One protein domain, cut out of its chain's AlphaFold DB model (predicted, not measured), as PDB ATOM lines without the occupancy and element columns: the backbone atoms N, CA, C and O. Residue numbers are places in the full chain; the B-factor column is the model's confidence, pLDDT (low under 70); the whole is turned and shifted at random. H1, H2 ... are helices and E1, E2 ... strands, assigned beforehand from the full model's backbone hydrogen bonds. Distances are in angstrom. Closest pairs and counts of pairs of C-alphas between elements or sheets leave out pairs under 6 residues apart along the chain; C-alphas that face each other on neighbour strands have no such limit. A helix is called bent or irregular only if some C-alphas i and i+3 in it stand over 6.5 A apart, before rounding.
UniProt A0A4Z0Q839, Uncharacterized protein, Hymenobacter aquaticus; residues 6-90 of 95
ATOM      1  N   ILE A   6      74.578  -0.474  14.477       95.88
ATOM      2  CA  ILE A   6      73.311  -0.098  15.093       95.88
ATOM      3  C   ILE A   6      72.445  -1.354  15.162       95.88
ATOM      4  O   ILE A   6      72.243  -2.050  14.168       95.88
ATOM      5  N   THR A   7      71.948  -1.651  16.354       94.25
ATOM      6  CA  THR A   7      70.925  -2.667  16.595       94.25
ATOM      7  C   THR A   7      69.596  -1.950  16.727       94.25
ATOM      8  O   THR A   7      69.483  -1.082  17.582       94.25
ATOM      9  N   LEU A   8      68.616  -2.295  15.898       90.56
ATOM     10  CA  LEU A   8      67.238  -1.848  16.068       90.56
ATOM     11  C   LEU A   8      66.486  -2.901  16.890       90.56
ATOM     12  O   LEU A   8      66.507  -4.086  16.547       90.56
ATOM     13  N   TYR A   9      65.868  -2.477  17.986       89.62
ATOM     14  CA  TYR A   9      65.085  -3.334  18.866       89.62
ATOM     15  C   TYR A   9      63.599  -3.294  18.491       89.62
ATOM     16  O   TYR A   9      63.139  -2.405  17.781       89.62
ATOM     17  N   ALA A  10      62.839  -4.286  18.960       84.69
ATOM     18  CA  ALA A  10      61.418  -4.427  18.628       84.69
ATOM     19  C   ALA A  10      60.528  -3.315  19.212       84.69
ATOM     20  O   ALA A  10      59.380  -3.195  18.811       84.69
ATOM     21  N   ASP A  11      61.045  -2.539  20.165       84.88
ATOM     22  CA  ASP A  11      60.386  -1.374  20.759       84.88
ATOM     23  C   ASP A  11      60.732  -0.059  20.032       84.88
ATOM     24  O   ASP A  11      60.437   1.018  20.542       84.88
ATOM     25  N   GLY A  12      61.401  -0.133  18.874       83.81
ATOM     26  CA  GLY A  12      61.851   1.024  18.097       83.81
ATOM     27  C   GLY A  12      63.128   1.684  18.623       83.81
ATOM     28  O   GLY A  12      63.682   2.571  17.969       83.81
ATOM     29  N   SER A  13      63.649   1.249  19.774       89.00
ATOM     30  CA  SER A  13      64.897   1.784  20.314       89.00
ATOM     31  C   SER A  13      66.115   1.286  19.530       89.00
ATOM     32  O   SER A  13      66.080   0.275  18.819       89.00
ATOM     33  N   THR A  14      67.232   2.007  19.657       93.00
ATOM     34  CA  THR A  14      68.486   1.679  18.973       93.00
ATOM     35  C   THR A  14      69.639   1.484  19.952       93.00
ATOM     36  O   THR A  14      69.732   2.141  20.987       93.00
ATOM     37  N   GLY A  15      70.530   0.549  19.624       93.25
ATOM     38  CA  GLY A  15      71.775   0.283  20.340       93.25
ATOM     39  C   GLY A  15      72.975   0.425  19.399       93.25
ATOM     40  O   GLY A  15      73.152  -0.449  18.547       93.25
ATOM     41  N   PRO A  16      73.824   1.462  19.529       94.56
ATOM     42  CA  PRO A  16      73.713   2.590  20.462       94.56
ATOM     43  C   PRO A  16      72.487   3.460  20.169       94.56
ATOM     44  O   PRO A  16      71.960   3.420  19.059       94.56
ATOM     45  N   GLU A  17      72.094   4.275  21.146       93.88
ATOM     46  CA  GLU A  17      71.029   5.257  20.959       93.88
ATOM     47  C   GLU A  17      71.450   6.280  19.897       93.88
ATOM     48  O   GLU A  17      72.481   6.951  20.019       93.88
ATOM     49  N   ILE A  18      70.654   6.374  18.835       93.19
ATOM     50  CA  ILE A  18      70.820   7.334  17.746       93.19
ATOM     51  C   ILE A  18      69.538   8.139  17.551       93.19
ATOM     52  O   ILE A  18      68.447   7.723  17.930       93.19
ATOM     53  N   LYS A  19      69.671   9.314  16.935       92.31
ATOM     54  CA  LYS A  19      68.525  10.177  16.635       92.31
ATOM     55  C   LYS A  19      67.874   9.768  15.319       92.31
ATOM     56  O   LYS A  19      68.573   9.347  14.392       92.31
ATOM     57  N   SER A  20      66.565   9.985  15.206       92.94
ATOM     58  CA  SER A  20      65.883   9.973  13.909       92.94
ATOM     59  C   SER A  20      66.600  10.924  12.934       92.94
ATOM     60  O   SER A  20      67.093  11.983  13.331       92.94
ATOM     61  N   GLY A  21      66.738  10.507  11.678       93.75
ATOM     62  CA  GLY A  21      67.530  11.184  10.652       93.75
ATOM     63  C   GLY A  21      69.027  10.848  10.654       93.75
ATOM     64  O   GLY A  21      69.769  11.406   9.847       93.75
ATOM     65  N   THR A  22      69.499   9.940  11.518       95.69
ATOM     66  CA  THR A  22      70.900   9.489  11.488       95.69
ATOM     67  C   THR A  22      71.196   8.784  10.167       95.69
ATOM     68  O   THR A  22      70.516   7.825   9.805       95.69
ATOM     69  N   ALA A  23      72.234   9.240   9.463       96.69
ATOM     70  CA  ALA A  23      72.700   8.608   8.238       96.69
ATOM     71  C   ALA A  23      73.299   7.226   8.529       96.69
ATOM     72  O   ALA A  23      74.151   7.064   9.409       96.69
ATOM     73  N   ILE A  24      72.883   6.235   7.750       97.31
ATOM     74  CA  ILE A  24      73.256   4.835   7.901       97.31
ATOM     75  C   ILE A  24      73.719   4.229   6.576       97.31
ATOM     76  O   ILE A  24      73.435   4.746   5.493       97.31
ATOM     77  N   LEU A  25      74.424   3.108   6.686       97.25
ATOM     78  CA  LEU A  25      74.548   2.136   5.609       97.25
ATOM     79  C   LEU A  25      73.783   0.879   6.023       97.25
ATOM     80  O   LEU A  25      74.003   0.360   7.123       97.25
ATOM     81  N   LEU A  26      72.900   0.404   5.150       96.56
ATOM     82  CA  LEU A  26      72.240  -0.889   5.284       96.56
ATOM     83  C   LEU A  26      73.012  -1.904   4.444       96.56
ATOM     84  O   LEU A  26      73.231  -1.695   3.258       96.56
ATOM     85  N   ILE A  27      73.451  -2.988   5.072       96.06
ATOM     86  CA  ILE A  27      74.296  -4.004   4.447       96.06
ATOM     87  C   ILE A  27      73.567  -5.338   4.517       96.06
ATOM     88  O   ILE A  27      73.234  -5.807   5.608       96.06
ATOM     89  N   GLN A  28      73.331  -5.963   3.370       93.75
ATOM     90  CA  GLN A  28      72.656  -7.254   3.303       93.75
ATOM     91  C   GLN A  28      73.082  -8.012   2.048       93.75
ATOM     92  O   GLN A  28      73.056  -7.464   0.954       93.75
ATOM     93  N   ASN A  29      73.449  -9.290   2.192       91.75
ATOM     94  CA  ASN A  29      73.778 -10.169   1.062       91.75
ATOM     95  C   ASN A  29      74.871  -9.612   0.124       91.75
ATOM     96  O   ASN A  29      74.822  -9.815  -1.085       91.75
ATOM     97  N   GLY A  30      75.862  -8.910   0.682       90.75
ATOM     98  CA  GLY A  30      76.938  -8.276  -0.086       90.75
ATOM     99  C   GLY A  30      76.550  -6.967  -0.778       90.75
ATOM    100  O   GLY A  30      77.404  -6.347  -1.408       90.75
ATOM    101  N   GLU A  31      75.302  -6.523  -0.638       93.25
ATOM    102  CA  GLU A  31      74.852  -5.212  -1.089       93.25
ATOM    103  C   GLU A  31      74.939  -4.178   0.030       93.25
ATOM    104  O   GLU A  31      74.867  -4.506   1.218       93.25
ATOM    105  N   VAL A  32      75.119  -2.923  -0.378       95.50
ATOM    106  CA  VAL A  32      75.171  -1.768   0.513       95.50
ATOM    107  C   VAL A  32      74.224  -0.713  -0.027       95.50
ATOM    108  O   VAL A  32      74.360  -0.277  -1.171       95.50
ATOM    109  N   GLU A  33      73.297  -0.292   0.816       95.69
ATOM    110  CA  GLU A  33      72.379   0.804   0.561       95.69
ATOM    111  C   GLU A  33      72.711   1.977   1.478       95.69
ATOM    112  O   GLU A  33      73.133   1.815   2.626       95.69
ATOM    113  N   VAL A  34      72.514   3.177   0.951       96.94
ATOM    114  CA  VAL A  34      72.774   4.431   1.650       96.94
ATOM    115  C   VAL A  34      71.436   5.054   2.017       96.94
ATOM    116  O   VAL A  34      70.540   5.122   1.176       96.94
ATOM    117  N   GLY A  35      71.293   5.520   3.256       96.75
ATOM    118  CA  GLY A  35      70.047   6.126   3.709       96.75
ATOM    119  C   GLY A  35      70.176   6.831   5.050       96.75
ATOM    120  O   GLY A  35      71.272   6.981   5.592       96.75
ATOM    121  N   LYS A  36      69.043   7.260   5.596       95.69
ATOM    122  CA  LYS A  36      68.912   7.720   6.980       95.69
ATOM    123  C   LYS A  36      67.816   6.920   7.664       95.69
ATOM    124  O   LYS A  36      66.804   6.597   7.045       95.69
ATOM    125  N   LEU A  37      68.033   6.604   8.934       94.75
ATOM    126  CA  LEU A  37      67.043   5.908   9.740       94.75
ATOM    127  C   LEU A  37      66.011   6.917  10.243       94.75
ATOM    128  O   LEU A  37      66.376   7.885  10.909       94.75
ATOM    129  N   VAL A  38      64.742   6.686   9.937       93.44
ATOM    130  CA  VAL A  38      63.612   7.452  10.462       93.44
ATOM    131  C   VAL A  38      62.964   6.609  11.547       93.44
ATOM    132  O   VAL A  38      62.509   5.498  11.288       93.44
ATOM    133  N   LEU A  39      62.993   7.119  12.772       90.75
ATOM    134  CA  LEU A  39      62.330   6.520  13.926       90.75
ATOM    135  C   LEU A  39      61.002   7.249  14.123       90.75
ATOM    136  O   LEU A  39      61.010   8.481  14.227       90.75
ATOM    137  N   GLU A  40      59.895   6.513  14.146       84.94
ATOM    138  CA  GLU A  40      58.573   7.067  14.423       84.94
ATOM    139  C   GLU A  40      58.261   6.971  15.919       84.94
ATOM    140  O   GLU A  40      58.543   5.970  16.577       84.94
ATOM    141  N   GLU A  41      57.662   8.025  16.469       75.12
ATOM    142  CA  GLU A  41      57.170   8.054  17.852       75.12
ATOM    143  C   GLU A  41      55.736   7.499  17.916       75.12
ATOM    144  O   GLU A  41      54.818   8.161  18.401       75.12
ATOM    145  N   ASP A  42      55.514   6.306  17.360       76.19
ATOM    146  CA  ASP A  42      54.224   5.620  17.433       76.19
ATOM    147  C   ASP A  42      54.194   4.561  18.551       76.19
ATOM    148  O   ASP A  42      55.215   4.192  19.133       76.19
ATOM    149  N   GLU A  43      52.997   4.062  18.880       66.12
ATOM    150  CA  GLU A  43      52.812   3.022  19.910       66.12
ATOM    151  C   GLU A  43      53.480   1.681  19.547       66.12
ATOM    152  O   GLU A  43      53.547   0.779  20.386       66.12
ATOM    153  N   TYR A  44      53.965   1.534  18.309       70.69
ATOM    154  CA  TYR A  44      54.528   0.304  17.760       70.69
ATOM    155  C   TYR A  44      56.052   0.367  17.571       70.69
ATOM    156  O   TYR A  44      56.641  -0.653  17.212       70.69
ATOM    157  N   GLY A  45      56.690   1.515  17.831       72.94
ATOM    158  CA  GLY A  45      58.125   1.717  17.641       72.94
ATOM    159  C   GLY A  45      58.556   1.519  16.188       72.94
ATOM    160  O   GLY A  45      59.578   0.876  15.931       72.94
ATOM    161  N   SER A  46      57.755   1.987  15.227       82.19
ATOM    162  CA  SER A  46      58.055   1.764  13.816       82.19
ATOM    163  C   SER A  46      59.293   2.544  13.349       82.19
ATOM    164  O   SER A  46      59.682   3.583  13.889       82.19
ATOM    165  N   SER A  47      59.976   1.994  12.344       88.56
ATOM    166  CA  SER A  47      61.149   2.625  11.741       88.56
ATOM    167  C   SER A  47      61.170   2.391  10.242       88.56
ATOM    168  O   SER A  47      60.839   1.296   9.779       88.56
ATOM    169  N   SER A  48      61.647   3.378   9.498       91.44
ATOM    170  CA  SER A  48      61.841   3.291   8.057       91.44
ATOM    171  C   SER A  48      63.224   3.799   7.656       91.44
ATOM    172  O   SER A  48      63.959   4.392   8.451       91.44
ATOM    173  N   ILE A  49      63.617   3.505   6.418       93.31
ATOM    174  CA  ILE A  49      64.844   4.027   5.822       93.31
ATOM    175  C   ILE A  49      64.433   4.928   4.670       93.31
ATOM    176  O   ILE A  49      63.766   4.494   3.733       93.31
ATOM    177  N   GLU A  50      64.851   6.185   4.747       95.44
ATOM    178  CA  GLU A  50      64.746   7.112   3.630       95.44
ATOM    179  C   GLU A  50      66.066   7.121   2.863       95.44
ATOM    180  O   GLU A  50      67.144   7.247   3.456       95.44
ATOM    181  N   HIS A  51      65.984   7.018   1.538       96.19
ATOM    182  CA  HIS A  51      67.147   7.027   0.658       96.19
ATOM    183  C   HIS A  51      67.350   8.416   0.038       96.19
ATOM    184  O   HIS A  51      66.372   9.053  -0.365       96.19
ATOM    185  N   PRO A  52      68.599   8.904  -0.066       96.81
ATOM    186  CA  PRO A  52      68.883  10.133  -0.788       96.81
ATOM    187  C   PRO A  52      68.630   9.948  -2.291       96.81
ATOM    188  O   PRO A  52      68.752   8.850  -2.831       96.81
ATOM    189  N   ILE A  53      68.343  11.046  -2.991       97.19
ATOM    190  CA  ILE A  53      68.087  11.084  -4.440       97.19
ATOM    191  C   ILE A  53      69.257  10.471  -5.221       97.19
ATOM    192  O   ILE A  53      69.056   9.774  -6.210       97.19
ATOM    193  N   ASN A  54      70.485  10.711  -4.762       96.75
ATOM    194  CA  ASN A  54      71.713  10.218  -5.376       96.75
ATOM    195  C   ASN A  54      72.251   8.928  -4.727       96.75
ATOM    196  O   ASN A  54      73.459   8.698  -4.738       96.75
ATOM    197  N   ALA A  55      71.389   8.087  -4.137       95.19
ATOM    198  CA  ALA A  55      71.809   6.850  -3.466       95.19
ATOM    199  C   ALA A  55      72.642   5.922  -4.370       95.19
ATOM    200  O   ALA A  55      73.668   5.403  -3.928       95.19
ATOM    201  N   GLU A  56      72.248   5.763  -5.638       94.62
ATOM    202  CA  GLU A  56      72.965   4.921  -6.607       94.62
ATOM    203  C   GLU A  56      74.387   5.429  -6.886       94.62
ATOM    204  O   GLU A  56      75.333   4.641  -6.914       94.62
ATOM    205  N   ASP A  57      74.573   6.748  -6.995       96.19
ATOM    206  CA  ASP A  57      75.894   7.353  -7.214       96.19
ATOM    207  C   ASP A  57      76.830   7.122  -6.014       96.19
ATOM    208  O   ASP A  57      78.048   6.999  -6.165       96.19
ATOM    209  N   LEU A  58      76.262   7.036  -4.807       96.38
ATOM    210  CA  LEU A  58      77.000   6.807  -3.565       96.38
ATOM    211  C   LEU A  58      77.307   5.324  -3.308       96.38
ATOM    212  O   LEU A  58      78.142   5.027  -2.448       96.38
ATOM    213  N   LYS A  59      76.694   4.390  -4.051       93.81
ATOM    214  CA  LYS A  59      76.816   2.939  -3.820       93.81
ATOM    215  C   LYS A  59      78.263   2.451  -3.901       93.81
ATOM    216  O   LYS A  59      78.693   1.665  -3.062       93.81
ATOM    217  N   VAL A  60      79.044   2.954  -4.860       93.56
ATOM    218  CA  VAL A  60      80.461   2.570  -5.030       93.56
ATOM    219  C   VAL A  60      81.307   3.014  -3.835       93.56
ATOM    220  O   VAL A  60      82.123   2.246  -3.330       93.56
ATOM    221  N   GLU A  61      81.098   4.237  -3.350       94.88
ATOM    222  CA  GLU A  61      81.835   4.769  -2.200       94.88
ATOM    223  C   GLU A  61      81.416   4.087  -0.891       94.88
ATOM    224  O   GLU A  61      82.260   3.776  -0.049       94.88
ATOM    225  N   ALA A  62      80.122   3.796  -0.739       95.50
ATOM    226  CA  ALA A  62      79.599   3.023   0.380       95.50
ATOM    227  C   ALA A  62      80.168   1.602   0.403       95.50
ATOM    228  O   ALA A  62      80.607   1.131   1.454       95.50
ATOM    229  N   LEU A  63      80.246   0.947  -0.756       94.94
ATOM    230  CA  LEU A  63      80.864  -0.367  -0.873       94.94
ATOM    231  C   LEU A  63      82.360  -0.325  -0.526       94.94
ATOM    232  O   LEU A  63      82.814  -1.187   0.223       94.94
ATOM    233  N   ASP A  64      83.122   0.679  -0.985       93.81
ATOM    234  CA  ASP A  64      84.534   0.837  -0.587       93.81
ATOM    235  C   ASP A  64      84.675   1.005   0.931       93.81
ATOM    236  O   ASP A  64      85.536   0.377   1.556       93.81
ATOM    237  N   ALA A  65      83.806   1.809   1.549       93.31
ATOM    238  CA  ALA A  65      83.824   2.014   2.991       93.31
ATOM    239  C   ALA A  65      83.597   0.705   3.763       93.31
ATOM    240  O   ALA A  65      84.322   0.438   4.723       93.31
ATOM    241  N   VAL A  66      82.643  -0.120   3.319       94.19
ATOM    242  CA  VAL A  66      82.296  -1.399   3.959       94.19
ATOM    243  C   VAL A  66      83.295  -2.509   3.617       94.19
ATOM    244  O   VAL A  66      83.535  -3.382   4.445       94.19
ATOM    245  N   SER A  67      83.954  -2.466   2.454       92.31
ATOM    246  CA  SER A  67      84.925  -3.488   2.011       92.31
ATOM    247  C   SER A  67      86.106  -3.694   2.972       92.31
ATOM    248  O   SER A  67      86.741  -4.748   2.972       92.31
ATOM    249  N   LYS A  68      86.371  -2.703   3.830       89.69
ATOM    250  CA  LYS A  68      87.390  -2.736   4.889       89.69
ATOM    251  C   LYS A  68      86.991  -3.629   6.075       89.69
ATOM    252  O   LYS A  68      87.851  -3.949   6.891       89.69
ATOM    253  N   GLU A  69      85.726  -4.037   6.149       92.25
ATOM    254  CA  GLU A  69      85.132  -4.942   7.141       92.25
ATOM    255  C   GLU A  69      84.359  -6.067   6.412       92.25
ATOM    256  O   GLU A  69      83.124  -6.066   6.366       92.25
ATOM    257  N   PRO A  70      85.071  -7.026   5.784       89.81
ATOM    258  CA  PRO A  70      84.477  -8.048   4.915       89.81
ATOM    259  C   PRO A  70      83.443  -8.940   5.620       89.81
ATOM    260  O   PRO A  70      82.561  -9.502   4.969       89.81
ATOM    261  N   GLU A  71      83.502  -9.050   6.948       91.75
ATOM    262  CA  GLU A  71      82.502  -9.755   7.749       91.75
ATOM    263  C   GLU A  71      81.099  -9.142   7.651       91.75
ATOM    264  O   GLU A  71      80.114  -9.849   7.864       91.75
ATOM    265  N   LEU A  72      80.995  -7.847   7.331       92.00
ATOM    266  CA  LEU A  72      79.712  -7.176   7.138       92.00
ATOM    267  C   LEU A  72      79.073  -7.611   5.817       92.00
ATOM    268  O   LEU A  72      77.897  -7.958   5.790       92.00
ATOM    269  N   LEU A  73      79.868  -7.672   4.744       91.44
ATOM    270  CA  LEU A  73      79.409  -8.090   3.413       91.44
ATOM    271  C   LEU A  73      79.048  -9.578   3.360       91.44
ATOM    272  O   LEU A  73      78.153  -9.969   2.617       91.44
ATOM    273  N   ALA A  74      79.715 -10.409   4.163       91.31
ATOM    274  CA  ALA A  74      79.426 -11.840   4.249       91.31
ATOM    275  C   ALA A  74      78.130 -12.164   5.023       91.31
ATOM    276  O   ALA A  74      77.680 -13.314   5.027       91.31
ATOM    277  N   SER A  75      77.531 -11.182   5.703       89.88
ATOM    278  CA  SER A  75      76.339 -11.398   6.517       89.88
ATOM    279  C   SER A  75      75.096 -11.664   5.667       89.88
ATOM    280  O   SER A  75      74.726 -10.883   4.794       89.88
ATOM    281  N   GLN A  76      74.396 -12.749   6.001       89.38
ATOM    282  CA  GLN A  76      73.058 -13.063   5.475       89.38
ATOM    283  C   GLN A  76      71.945 -12.275   6.187       89.38
ATOM    284  O   GLN A  76      70.797 -12.261   5.753       89.38
ATOM    285  N   LYS A  77      72.266 -11.649   7.324       92.00
ATOM    286  CA  LYS A  77      71.355 -10.767   8.055       92.00
ATOM    287  C   LYS A  77      71.602  -9.329   7.631       92.00
ATOM    288  O   LYS A  77      72.760  -8.958   7.434       92.00
ATOM    289  N   ALA A  78      70.536  -8.537   7.585       92.56
ATOM    290  CA  ALA A  78      70.640  -7.091   7.482       92.56
ATOM    291  C   ALA A  78      71.469  -6.542   8.654       92.56
ATOM    292  O   ALA A  78      71.209  -6.859   9.819       92.56
ATOM    293  N   ILE A  79      72.485  -5.746   8.337       95.88
ATOM    294  CA  ILE A  79      73.309  -5.026   9.301       95.88
ATOM    295  C   ILE A  79      73.158  -3.541   9.019       95.88
ATOM    296  O   ILE A  79      73.351  -3.097   7.891       95.88
ATOM    297  N   ILE A  80      72.869  -2.774  10.063       96.25
ATOM    298  CA  ILE A  80      72.846  -1.317  10.002       96.25
ATOM    299  C   ILE A  80      74.124  -0.806  10.659       96.25
ATOM    300  O   ILE A  80      74.502  -1.247  11.749       96.25
ATOM    301  N   VAL A  81      74.807   0.124  10.001       96.81
ATOM    302  CA  VAL A  81      75.959   0.832  10.566       96.81
ATOM    303  C   VAL A  81      75.814   2.334  10.384       96.81
ATOM    304  O   VAL A  81      75.165   2.789   9.445       96.81
ATOM    305  N   VAL A  82      76.445   3.112  11.261       96.50
ATOM    306  CA  VAL A  82      76.547   4.568  11.104       96.50
ATOM    307  C   VAL A  82      77.312   4.881   9.821       96.50
ATOM    308  O   VAL A  82      78.412   4.364   9.597       96.50
ATOM    309  N   CYS A  83      76.735   5.741   8.983       96.25
ATOM    310  CA  CYS A  83      77.349   6.147   7.730       96.25
ATOM    311  C   CYS A  83      78.581   7.038   7.979       96.25
ATOM    312  O   CYS A  83      78.506   7.988   8.764       96.25
ATOM    313  N   PRO A  84      79.720   6.781   7.309       94.94
ATOM    314  CA  PRO A  84      80.864   7.685   7.317       94.94
ATOM    315  C   PRO A  84      80.499   9.116   6.910       94.94
ATOM    316  O   PRO A  84      79.812   9.336   5.911       94.94
ATOM    317  N   GLN A  85      81.074  10.100   7.609       92.75
ATOM    318  CA  GLN A  85      80.852  11.522   7.321       92.75
ATOM    319  C   GLN A  85      81.159  11.894   5.859       92.75
ATOM    320  O   GLN A  85      80.485  12.754   5.299       92.75
ATOM    321  N   SER A  86      82.146  11.239   5.233       93.69
ATOM    322  CA  SER A  86      82.542  11.479   3.837       93.69
ATOM    323  C   SER A  86      81.442  11.157   2.823       93.69
ATOM    324  O   SER A  86      81.348  11.832   1.799       93.69
ATOM    325  N   ILE A  87      80.608  10.156   3.118       95.69
ATOM    326  CA  ILE A  87      79.464   9.764   2.289       95.69
ATOM    327  C   ILE A  87      78.259  10.623   2.666       95.69
ATOM    328  O   ILE A  87      77.613  11.190   1.789       95.69
ATOM    329  N   PHE A  88      77.999  10.795   3.967       94.00
ATOM    330  CA  PHE A  88      76.889  11.615   4.455       94.00
ATOM    331  C   PHE A  88      76.908  13.038   3.886       94.00
ATOM    332  O   PHE A  88      75.882  13.518   3.415       94.00
ATOM    333  N   SER A  89      78.075  13.689   3.825       94.88
ATOM    334  CA  SER A  89      78.196  15.048   3.274       94.88
ATOM    335  C   SER A  89      77.836  15.178   1.789       94.88
ATOM    336  O   SER A  89      77.725  16.295   1.292       94.88
ATOM    337  N   LYS A  90      77.703  14.056   1.073       96.69
ATOM    338  CA  LYS A  90      77.373  14.003  -0.356       96.69
ATOM    339  C   LYS A  90      75.921  13.597  -0.611       96.69
ATOM    340  O   LYS A  90      75.506  13.594  -1.766       96.69
TER     341      LYS A  90
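What this domain is: This is residues 6 to 90 of the 95 residues of an uncharacterized protein of Hymenobacter aquaticus (UniProt A0A4Z0Q839). A strongly twisted sheet of four strands is covered on one face by the helix H1, which crosses over E3 and E2, and two very short helices, H2 and H3, only graze the sheet. The short strand E1, folded back with residues 14 to 15 beside it, lies near E5 at the other end of the body from H1, and the loop of residues 40 to 46 between E3 and E4 makes one end of the longest axis. The printed part has 85 residues with five named strands and three named helices, in the order E1 E2 E3 E4 H1 H2 E5 H3. The sheet has the order E4, E3, E2, E5 and is antiparallel throughout; the class is mixed, helices and strands. The whole is compact, with a radius of gyration of the C-alphas of 12.7 A and spans of 37 by 27 by 18 A.

How they stand to each other: E1, residues 6 to 8, pairs with no named strand, but its residues 7 to 8 pair antiparallel with residues 14 to 15. E2, residues 22 to 28, and E3, residues 31 to 39, form a hairpin and are antiparallel at 140 degrees, with N 26 and O 33 2.9 A apart, within hydrogen-bond range. E3 and E4, residues 47 to 50, form a second hairpin, antiparallel at 123 degrees, with N 38 and O 48 2.8 A apart. E2, E3 and E4 make a meander, each strand the antiparallel neighbour of the one before. E3 bends by 62 degrees at residue 34. H1, residues 55 to 67, is on the sheet at a height over the sheet of 7.4 A, making two layers, a helix on one face of a sheet. It lies over E3 and only just over E2, with 3 of its C-alphas there, and runs across the strands at 80 degrees to E3 on the local plane. The closest C-alphas of E3 and H1 are those of Val 34 and Ala 55, 5.7 A apart. H2, residues 70 to 73, only grazes the sheet with residues 72 to 73. H1, with residues 66 to 67 alone, and H2 only just touch, and only at the corner, with 3 pairs of C-alphas within 8 A; the closest are those of Val 66 and Leu 72, 7.1 A apart. E5, residues 79 to 82, is an edge strand, antiparallel to E2 at 151 degrees, with N 27 and O 79 2.8 A apart. The closest C-alphas of E1 and E5 are those of Ile 6 and Ile 80, 5.3 A apart. H3, residues 85 to 88, only grazes the sheet. H1, with residues 58 to 62 alone, and H3 only just touch, with 3 pairs of C-alphas within 8 A; the closest are those of Leu 58 and Ile 87, 7.0 A apart. E1 and H1 are apart. In H1, 7 of 9 O i to N i+4 pairs are within hydrogen-bond range; H2 and H3 are too short for such a pair.

Where its parts are: E1 begins at C-alpha 6, (73.311, -0.098, 15.093). E2 is 18.7 A long from first to last C-alpha, and E3, the longest strand with 9 residues, is 22.8 A. E4 and E5 have 4 residues each. H1 begins at C-alpha 55, (71.809, 6.850, -3.466), and is 17.6 A long; it is irregular, but only just, with C-alphas 57 and 60 7.0 A apart. H2 and H3 have 4 residues each, and H3 ends at C-alpha 88, (76.889, 11.615, 4.455).

The domain as a whole: The two C-alphas farthest apart are those of Glu 43 and Lys 68, 38.1 A. The printed part has no cut. The link from E1 to E2, 13 residues, is long, and that from E3 to E4 is short; the others are tight. The mean pLDDT of the printed part is 92.1, and only residue 43 is under 70.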